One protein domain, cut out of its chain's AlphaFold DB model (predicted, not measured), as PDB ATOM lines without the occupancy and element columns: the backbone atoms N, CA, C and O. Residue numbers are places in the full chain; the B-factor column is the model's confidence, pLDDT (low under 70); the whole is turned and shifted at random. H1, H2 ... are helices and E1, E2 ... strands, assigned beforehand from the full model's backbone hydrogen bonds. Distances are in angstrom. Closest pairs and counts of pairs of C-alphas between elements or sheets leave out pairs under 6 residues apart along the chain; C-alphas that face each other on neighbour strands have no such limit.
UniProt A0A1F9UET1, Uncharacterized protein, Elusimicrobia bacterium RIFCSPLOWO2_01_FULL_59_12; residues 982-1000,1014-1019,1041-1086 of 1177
ATOM      1  N   SER A 982     103.459 293.702 307.106       49.34
ATOM      2  CA  SER A 982     104.390 292.575 307.230       49.34
ATOM      3  C   SER A 982     104.092 291.450 306.256       49.34
ATOM      4  O   SER A 982     103.041 290.808 306.296       49.34
ATOM      5  N   LEU A 983     105.098 291.144 305.460       57.53
ATOM      6  CA  LEU A 983     105.195 289.918 304.697       57.53
ATOM      7  C   LEU A 983     105.468 288.729 305.647       57.53
ATOM      8  O   LEU A 983     106.355 288.845 306.500       57.53
ATOM      9  N   PRO A 984     104.737 287.597 305.549       68.19
ATOM     10  CA  PRO A 984     105.055 286.397 306.324       68.19
ATOM     11  C   PRO A 984     106.478 285.909 306.027       68.19
ATOM     12  O   PRO A 984     106.987 286.091 304.928       68.19
ATOM     13  N   ALA A 985     107.146 285.281 306.997       77.62
ATOM     14  CA  ALA A 985     108.461 284.695 306.736       77.62
ATOM     15  C   ALA A 985     108.344 283.569 305.684       77.62
ATOM     16  O   ALA A 985     107.405 282.767 305.761       77.62
ATOM     17  N   PRO A 986     109.284 283.456 304.728       83.94
ATOM     18  CA  PRO A 986     109.387 282.277 303.880       83.94
ATOM     19  C   PRO A 986     109.597 281.010 304.716       83.94
ATOM     20  O   PRO A 986     110.043 281.062 305.858       83.94
ATOM     21  N   THR A 987     109.330 279.844 304.146       87.19
ATOM     22  CA  THR A 987     109.724 278.564 304.742       87.19
ATOM     23  C   THR A 987     110.956 278.037 304.022       87.19
ATOM     24  O   THR A 987     110.962 277.888 302.803       87.19
ATOM     25  N   LEU A 988     112.031 277.764 304.765       88.88
ATOM     26  CA  LEU A 988     113.301 277.312 304.197       88.88
ATOM     27  C   LEU A 988     113.659 275.921 304.733       88.88
ATOM     28  O   LEU A 988     114.337 275.788 305.746       88.88
ATOM     29  N   ASN A 989     113.196 274.886 304.029       83.00
ATOM     30  CA  ASN A 989     113.446 273.481 304.358       83.00
ATOM     31  C   ASN A 989     114.498 272.904 303.405       83.00
ATOM     32  O   ASN A 989     114.160 272.324 302.374       83.00
ATOM     33  N   LEU A 990     115.776 273.092 303.734       84.56
ATOM     34  CA  LEU A 990     116.884 272.561 302.940       84.56
ATOM     35  C   LEU A 990     117.397 271.231 303.514       84.56
ATOM     36  O   LEU A 990     117.442 271.074 304.737       84.56
ATOM     37  N   PRO A 991     117.828 270.281 302.663       80.50
ATOM     38  CA  PRO A 991     118.581 269.117 303.109       80.50
ATOM     39  C   PRO A 991     119.847 269.528 303.882       80.50
ATOM     40  O   PRO A 991     120.502 270.498 303.498       80.50
ATOM     41  N   PRO A 992     120.247 268.776 304.924       75.69
ATOM     42  CA  PRO A 992     121.422 269.103 305.733       75.69
ATOM     43  C   PRO A 992     122.742 269.024 304.951       75.69
ATOM     44  O   PRO A 992     123.728 269.625 305.366       75.69
ATOM     45  N   ILE A 993     122.772 268.304 303.822       75.88
ATOM     46  CA  ILE A 993     123.930 268.194 302.929       75.88
ATOM     47  C   ILE A 993     123.478 268.492 301.498       75.88
ATOM     48  O   ILE A 993     122.515 267.891 301.019       75.88
ATOM     49  N   LEU A 994     124.187 269.385 300.808       81.44
ATOM     50  CA  LEU A 994     123.903 269.784 299.426       81.44
ATOM     51  C   LEU A 994     125.198 269.845 298.601       81.44
ATOM     52  O   LEU A 994     126.252 270.161 299.146       81.44
ATOM     53  N   PRO A 995     125.175 269.573 297.289       81.56
ATOM     54  CA  PRO A 995     126.332 269.845 296.446       81.56
ATOM     55  C   PRO A 995     126.531 271.360 296.259       81.56
ATOM     56  O   PRO A 995     125.567 272.127 296.242       81.56
ATOM     57  N   VAL A 996     127.778 271.807 296.076       83.00
ATOM     58  CA  VAL A 996     128.126 273.236 295.878       83.00
ATOM     59  C   VAL A 996     127.422 273.901 294.682       83.00
ATOM     60  O   VAL A 996     127.339 275.124 294.621       83.00
ATOM     61  N   ASN A 997     126.882 273.118 293.747       82.56
ATOM     62  CA  ASN A 997     126.123 273.577 292.583       82.56
ATOM     63  C   ASN A 997     124.602 273.334 292.695       82.56
ATOM     64  O   ASN A 997     123.912 273.367 291.678       82.56
ATOM     65  N   ALA A 998     124.072 273.068 293.895       84.06
ATOM     66  CA  ALA A 998     122.651 272.783 294.092       84.06
ATOM     67  C   ALA A 998     121.734 273.962 293.715       84.06
ATOM     68  O   ALA A 998     122.095 275.133 293.852       84.06
ATOM     69  N   GLN A 999     120.499 273.640 293.329       88.00
ATOM     70  CA  GLN A 999     119.394 274.595 293.313       88.00
ATOM     71  C   GLN A 999     118.664 274.529 294.658       88.00
ATOM     72  O   GLN A 999     118.294 273.445 295.108       88.00
ATOM     73  N   ILE A1000     118.431 275.682 295.284       91.19
ATOM     74  CA  ILE A1000     117.683 275.805 296.541       91.19
ATOM     75  C   ILE A1000     116.384 276.573 296.309       91.19
ATOM     76  O   ILE A1000     116.316 277.439 295.435       91.19
ATOM     77  N   GLN A1014     115.381 287.995 298.741       90.12
ATOM     78  CA  GLN A1014     116.751 288.336 299.091       90.12
ATOM     79  C   GLN A1014     117.392 287.181 299.858       90.12
ATOM     80  O   GLN A1014     116.904 286.789 300.917       90.12
ATOM     81  N   TRP A1015     118.497 286.662 299.333       90.31
ATOM     82  CA  TRP A1015     119.243 285.537 299.885       90.31
ATOM     83  C   TRP A1015     120.573 285.991 300.480       90.31
ATOM     84  O   TRP A1015     121.209 286.918 299.976       90.31
ATOM     85  N   SER A1016     121.009 285.303 301.530       87.25
ATOM     86  CA  SER A1016     122.310 285.495 302.173       87.25
ATOM     87  C   SER A1016     122.900 284.141 302.561       87.25
ATOM     88  O   SER A1016     122.254 283.361 303.268       87.25
ATOM     89  N   ILE A1017     124.114 283.857 302.080       86.94
ATOM     90  CA  ILE A1017     124.859 282.618 302.335       86.94
ATOM     91  C   ILE A1017     126.166 282.964 303.038       86.94
ATOM     92  O   ILE A1017     127.035 283.638 302.478       86.94
ATOM     93  N   ILE A1018     126.303 282.490 304.275       80.19
ATOM     94  CA  ILE A1018     127.412 282.842 305.160       80.19
ATOM     95  C   ILE A1018     128.134 281.562 305.593       80.19
ATOM     96  O   ILE A1018     127.475 280.654 306.102       80.19
ATOM     97  N   PRO A1019     129.469 281.459 305.430       76.69
ATOM     98  CA  PRO A1019     130.230 280.334 305.964       76.69
ATOM     99  C   PRO A1019     130.056 280.240 307.484       76.69
ATOM    100  O   PRO A1019     130.283 281.214 308.207       76.69
ATOM    101  N   ASN A1041     125.509 287.778 299.285       79.69
ATOM    102  CA  ASN A1041     124.138 288.287 299.293       79.69
ATOM    103  C   ASN A1041     123.688 288.536 297.855       79.69
ATOM    104  O   ASN A1041     124.411 289.176 297.091       79.69
ATOM    105  N   PHE A1042     122.506 288.058 297.480       82.00
ATOM    106  CA  PHE A1042     121.986 288.213 296.121       82.00
ATOM    107  C   PHE A1042     120.453 288.175 296.108       82.00
ATOM    108  O   PHE A1042     119.819 287.733 297.065       82.00
ATOM    109  N   PHE A1043     119.850 288.662 295.024       86.75
ATOM    110  CA  PHE A1043     118.398 288.768 294.869       86.75
ATOM    111  C   PHE A1043     117.909 287.878 293.725       86.75
ATOM    112  O   PHE A1043     118.554 287.809 292.678       86.75
ATOM    113  N   THR A1044     116.763 287.220 293.904       86.56
ATOM    114  CA  THR A1044     116.113 286.412 292.864       86.56
ATOM    115  C   THR A1044     114.658 286.844 292.671       86.56
ATOM    116  O   THR A1044     113.944 287.046 293.651       86.56
ATOM    117  N   PRO A1045     114.163 286.952 291.423       83.25
ATOM    118  CA  PRO A1045     112.768 287.322 291.162       83.25
ATOM    119  C   PRO A1045     111.776 286.209 291.543       83.25
ATOM    120  O   PRO A1045     110.587 286.463 291.704       83.25
ATOM    121  N   SER A1046     112.250 284.971 291.701       86.81
ATOM    122  CA  SER A1046     111.470 283.830 292.187       86.81
ATOM    123  C   SER A1046     112.019 283.320 293.521       86.81
ATOM    124  O   SER A1046     113.143 283.640 293.907       86.81
ATOM    125  N   ALA A1047     111.250 282.480 294.218       87.31
ATOM    126  CA  ALA A1047     111.648 281.864 295.487       87.31
ATOM    127  C   ALA A1047     112.721 280.761 295.330       87.31
ATOM    128  O   ALA A1047     112.820 279.871 296.170       87.31
ATOM    129  N   SER A1048     113.487 280.753 294.235       89.00
ATOM    130  CA  SER A1048     114.516 279.751 293.936       89.00
ATOM    131  C   SER A1048     115.840 280.408 293.555       89.00
ATOM    132  O   SER A1048     115.853 281.413 292.848       89.00
ATOM    133  N   ALA A1049     116.949 279.805 293.983       88.25
ATOM    134  CA  ALA A1049     118.308 280.281 293.745       88.25
ATOM    135  C   ALA A1049     119.247 279.154 293.272       88.25
ATOM    136  O   ALA A1049     119.125 278.008 293.701       88.25
ATOM    137  N   GLN A1050     120.199 279.491 292.393       87.88
ATOM    138  CA  GLN A1050     121.192 278.570 291.817       87.88
ATOM    139  C   GLN A1050     122.583 278.802 292.415       87.88
ATOM    140  O   GLN A1050     123.233 279.798 292.084       87.88
ATOM    141  N   LEU A1051     123.076 277.869 293.239       84.81
ATOM    142  CA  LEU A1051     124.360 278.020 293.942       84.81
ATOM    143  C   LEU A1051     125.582 277.942 293.017       84.81
ATOM    144  O   LEU A1051     126.616 278.530 293.322       84.81
ATOM    145  N   ALA A1052     125.454 277.289 291.854       78.25
ATOM    146  CA  ALA A1052     126.543 277.134 290.882       78.25
ATOM    147  C   ALA A1052     127.176 278.476 290.459       78.25
ATOM    148  O   ALA A1052     128.374 278.551 290.209       78.25
ATOM    149  N   SER A1053     126.376 279.545 290.422       69.88
ATOM    150  CA  SER A1053     126.815 280.892 290.039       69.88
ATOM    151  C   SER A1053     127.669 281.611 291.096       69.88
ATOM    152  O   SER A1053     128.245 282.657 290.806       69.88
ATOM    153  N   MET A1054     127.770 281.067 292.313       75.62
ATOM    154  CA  MET A1054     128.367 281.744 293.474       75.62
ATOM    155  C   MET A1054     129.794 281.288 293.797       75.62
ATOM    156  O   MET A1054     130.394 281.815 294.731       75.62
ATOM    157  N   ASN A1055     130.352 280.323 293.052       74.38
ATOM    158  CA  ASN A1055     131.706 279.783 293.265       74.38
ATOM    159  C   ASN A1055     131.994 279.399 294.735       74.38
ATOM    160  O   ASN A1055     133.060 279.697 295.282       74.38
ATOM    161  N   LEU A1056     131.030 278.750 295.394       79.88
ATOM    162  CA  LEU A1056     131.152 278.331 296.791       79.88
ATOM    163  C   LEU A1056     132.091 277.125 296.920       79.88
ATOM    164  O   LEU A1056     132.012 276.176 296.140       79.88
ATOM    165  N   SER A1057     132.965 277.133 297.930       77.69
ATOM    166  CA  SER A1057     133.788 275.969 298.276       77.69
ATOM    167  C   SER A1057     133.047 275.037 299.243       77.69
ATOM    168  O   SER A1057     132.257 275.540 300.048       77.69
ATOM    169  N   PRO A1058     133.328 273.719 299.246       78.75
ATOM    170  CA  PRO A1058     132.789 272.800 300.248       78.75
ATOM    171  C   PRO A1058     133.048 273.276 301.687       78.75
ATOM    172  O   PRO A1058     134.097 273.860 301.968       78.75
ATOM    173  N   GLY A1059     132.094 273.043 302.587       76.38
ATOM    174  CA  GLY A1059     132.131 273.504 303.978       76.38
ATOM    175  C   GLY A1059     130.739 273.773 304.545       76.38
ATOM    176  O   GLY A1059     129.740 273.620 303.846       76.38
ATOM    177  N   ASP A1060     130.657 274.181 305.808       78.88
ATOM    178  CA  ASP A1060     129.381 274.494 306.455       78.88
ATOM    179  C   ASP A1060     128.952 275.932 306.199       78.88
ATOM    180  O   ASP A1060     129.743 276.866 306.324       78.88
ATOM    181  N   TYR A1061     127.675 276.119 305.884       84.19
ATOM    182  CA  TYR A1061     127.078 277.417 305.601       84.19
ATOM    183  C   TYR A1061     125.744 277.574 306.329       84.19
ATOM    184  O   TYR A1061     125.031 276.610 306.609       84.19
ATOM    185  N   GLN A1062     125.406 278.821 306.633       88.38
ATOM    186  CA  GLN A1062     124.066 279.238 307.002       88.38
ATOM    187  C   GLN A1062     123.474 279.965 305.800       88.38
ATOM    188  O   GLN A1062     124.029 280.960 305.330       88.38
ATOM    189  N   ILE A1063     122.359 279.448 305.296       89.56
ATOM    190  CA  ILE A1063     121.595 280.046 304.207       89.56
ATOM    191  C   ILE A1063     120.381 280.734 304.820       89.56
ATOM    192  O   ILE A1063     119.697 280.158 305.665       89.56
ATOM    193  N   SER A1064     120.118 281.963 304.395       88.00
ATOM    194  CA  SER A1064     118.977 282.760 304.833       88.00
ATOM    195  C   SER A1064     118.246 283.395 303.654       88.00
ATOM    196  O   SER A1064     118.873 283.713 302.644       88.00
ATOM    197  N   VAL A1065     116.927 283.563 303.780       91.19
ATOM    198  CA  VAL A1065     116.062 284.146 302.743       91.19
ATOM    199  C   VAL A1065     114.983 285.048 303.346       91.19
ATOM    200  O   VAL A1065     114.394 284.715 304.374       91.19
ATOM    201  N   MET A1066     114.710 286.174 302.689       89.00
ATOM    202  CA  MET A1066     113.625 287.116 302.993       89.00
ATOM    203  C   MET A1066     112.798 287.378 301.730       89.00
ATOM    204  O   MET A1066     113.351 287.392 300.632       89.00
ATOM    205  N   ALA A1067     111.491 287.593 301.869       82.81
ATOM    206  CA  ALA A1067     110.622 288.042 300.781       82.81
ATOM    207  C   ALA A1067     110.527 289.572 300.766       82.81
ATOM    208  O   ALA A1067     110.520 290.200 301.827       82.81
ATOM    209  N   VAL A1068     110.442 290.148 299.568       80.19
ATOM    210  CA  VAL A1068     110.356 291.596 299.337       80.19
ATOM    211  C   VAL A1068     109.176 291.888 298.412       80.19
ATOM    212  O   VAL A1068     109.074 291.279 297.347       80.19
ATOM    213  N   ASP A1069     108.274 292.794 298.789       79.25
ATOM    214  CA  ASP A1069     107.146 293.210 297.942       79.25
ATOM    215  C   ASP A1069     107.496 294.389 297.018       79.25
ATOM    216  O   ASP A1069     108.601 294.928 297.040       79.25
ATOM    217  N   SER A1070     106.543 294.806 296.181       71.06
ATOM    218  CA  SER A1070     106.717 295.940 295.261       71.06
ATOM    219  C   SER A1070     106.822 297.307 295.955       71.06
ATOM    220  O   SER A1070     107.045 298.302 295.275       71.06
ATOM    221  N   SER A1071     106.637 297.369 297.279       58.25
ATOM    222  CA  SER A1071     106.778 298.566 298.122       58.25
ATOM    223  C   SER A1071     108.040 298.524 299.000       58.25
ATOM    224  O   SER A1071     108.184 299.357 299.892       58.25
ATOM    225  N   ASN A1072     108.967 297.588 298.740       61.00
ATOM    226  CA  ASN A1072     110.188 297.339 299.520       61.00
ATOM    227  C   ASN A1072     109.954 296.940 300.991       61.00
ATOM    228  O   ASN A1072     110.880 297.026 301.801       61.00
ATOM    229  N   ASN A1073     108.764 296.457 301.356       60.91
ATOM    230  CA  ASN A1073     108.582 295.823 302.660       60.91
ATOM    231  C   ASN A1073     109.299 294.468 302.660       60.91
ATOM    232  O   ASN A1073     109.269 293.750 301.661       60.91
ATOM    233  N   ILE A1074     109.942 294.118 303.778       72.00
ATOM    234  CA  ILE A1074     110.783 292.920 303.901       72.00
ATOM    235  C   ILE A1074     110.201 292.009 304.986       72.00
ATOM    236  O   ILE A1074     109.881 292.467 306.083       72.00
ATOM    237  N   SER A1075     110.060 290.718 304.689       78.81
ATOM    238  CA  SER A1075     109.639 289.717 305.675       78.81
ATOM    239  C   SER A1075     110.732 289.434 306.712       78.81
ATOM    240  O   SER A1075     111.920 289.636 306.462       78.81
ATOM    241  N   SER A1076     110.370 288.812 307.836       72.38
ATOM    242  CA  SER A1076     111.369 288.155 308.693       72.38
ATOM    243  C   SER A1076     112.160 287.082 307.909       72.38
ATOM    244  O   SER A1076     111.588 286.444 307.016       72.38
ATOM    245  N   PRO A1077     113.457 286.867 308.213       79.94
ATOM    246  CA  PRO A1077     114.286 285.894 307.509       79.94
ATOM    247  C   PRO A1077     113.999 284.457 307.949       79.94
ATOM    248  O   PRO A1077     113.885 284.171 309.140       79.94
ATOM    249  N   ALA A1078     113.988 283.533 306.992       84.75
ATOM    250  CA  ALA A1078     114.051 282.096 307.247       84.75
ATOM    251  C   ALA A1078     115.485 281.600 307.078       84.75
ATOM    252  O   ALA A1078     116.182 282.061 306.175       84.75
ATOM    253  N   GLN A1079     115.938 280.687 307.940       89.50
ATOM    254  CA  GLN A1079     117.336 280.251 307.991       89.50
ATOM    255  C   GLN A1079     117.456 278.727 308.028       89.50
ATOM    256  O   GLN A1079     116.689 278.061 308.719       89.50
ATOM    257  N   ALA A1080     118.459 278.189 307.335       86.75
ATOM    258  CA  ALA A1080     118.818 276.777 307.358       86.75
ATOM    259  C   ALA A1080     120.344 276.611 307.363       86.75
ATOM    260  O   ALA A1080     121.066 277.309 306.649       86.75
ATOM    261  N   ASN A1081     120.834 275.669 308.166       86.88
ATOM    262  CA  ASN A1081     122.246 275.295 308.190       86.88
ATOM    263  C   ASN A1081     122.462 274.103 307.257       86.88
ATOM    264  O   ASN A1081     121.761 273.101 307.390       86.88
ATOM    265  N   VAL A1082     123.432 274.202 306.351       84.06
ATOM    266  CA  VAL A1082     123.740 273.154 305.369       84.06
ATOM    267  C   VAL A1082     125.247 272.941 305.254       84.06
ATOM    268  O   VAL A1082     126.021 273.896 305.332       84.06
ATOM    269  N   THR A1083     125.670 271.702 305.026       82.44
ATOM    270  CA  THR A1083     127.044 271.362 304.642       82.44
ATOM    271  C   THR A1083     127.100 271.228 303.121       82.44
ATOM    272  O   THR A1083     126.420 270.380 302.539       82.44
ATOM    273  N   LEU A1084     127.907 272.057 302.459       83.06
ATOM    274  CA  LEU A1084     128.152 271.955 301.024       83.06
ATOM    275  C   LEU A1084     129.288 270.964 300.734       83.06
ATOM    276  O   LEU A1084     130.361 271.067 301.327       83.06
ATOM    277  N   VAL A1085     129.077 270.035 299.800       80.06
ATOM    278  CA  VAL A1085     130.063 269.020 299.371       80.06
ATOM    279  C   VAL A1085     130.402 269.154 297.877       80.06
ATOM    280  O   VAL A1085     129.636 269.782 297.137       80.06
ATOM    281  N   PRO A1086     131.531 268.593 297.397       78.75
ATOM    282  CA  PRO A1086     131.860 268.585 295.970       78.75
ATOM    283  C   PRO A1086     130.743 267.988 295.100       78.75
ATOM    284  O   PRO A1086     130.027 267.074 295.520       78.75
TER     285      PRO A1086
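AT A GLANCE: This is residues 982 to 1000, 1014 to 1019 and 1041 to 1086 of the 1177 residues of an uncharacterized protein of Elusimicrobia bacterium RIFCSPLOWO2_01_FULL_59_12 (UniProt A0A1F9UET1). The domain is one strongly twisted sheet of five strands built round the long hairpin E5 and E6, and curled like a trough. The short strand E4 lies outside this sheet, apart from E5 and E6, with its residues 1049 to 1050 paired antiparallel with residues 999 to 1000, and the four-residue helix H1 that follows it only grazes the sheet. The printed 71 residues hold E1, E2, E3, E4, H1, E5 and E6 in that order; the sheet, E1 E6 E5 E2 E3, is mixed, and the class is mostly strand. The whole is compact, with a radius of gyration of the C-alphas of 12.3 A, but elongated, spanning 39 by 20 by 16 A.

HOW THE PARTS SIT: Edge strand E1, residues 993 to 995, is parallel to E6, residues 1078 to 1085, at 63 degrees; N 994 and O 1083 are 3.0 A apart. E2, residues 1014 to 1019, is antiparallel to edge strand E3, residues 1041 to 1044, with N 1015 and O 1042 at 2.8 A. E4, residues 1048 to 1050, pairs with no named strand. H1, residues 1051 to 1054, only grazes the sheet; it is too short for an O i to N i+4 pair, and its 1 O i to N i+3 pair is within range. E5, residues 1059 to 1069, is antiparallel to E2, with N 1016 and O 1064 at 2.9 A, and forms a hairpin with E6, with N 1063 and O 1080 at 2.8 A. E4 and E5 are apart.

IN THESE COORDINATES: E1 begins at C-alpha 993 (123.930, 268.194, 302.929). E2 is 17.1 A long, E5 32.4 A and E6 22.1 A, ending at C-alpha 1085 (130.063, 269.020, 299.371).

THE WHOLE: The farthest C-alphas, of Ser 1071 and Pro 1086, are 39.1 A apart. Residues 1001 to 1013 and 1020 to 1040 are not printed; the C-alpha gaps are 12.8 A and 12.0 A. Of the links printed whole, none is long. The pLDDT is under 70 at residues 982 to 984, 1053 and 1071 to 1073.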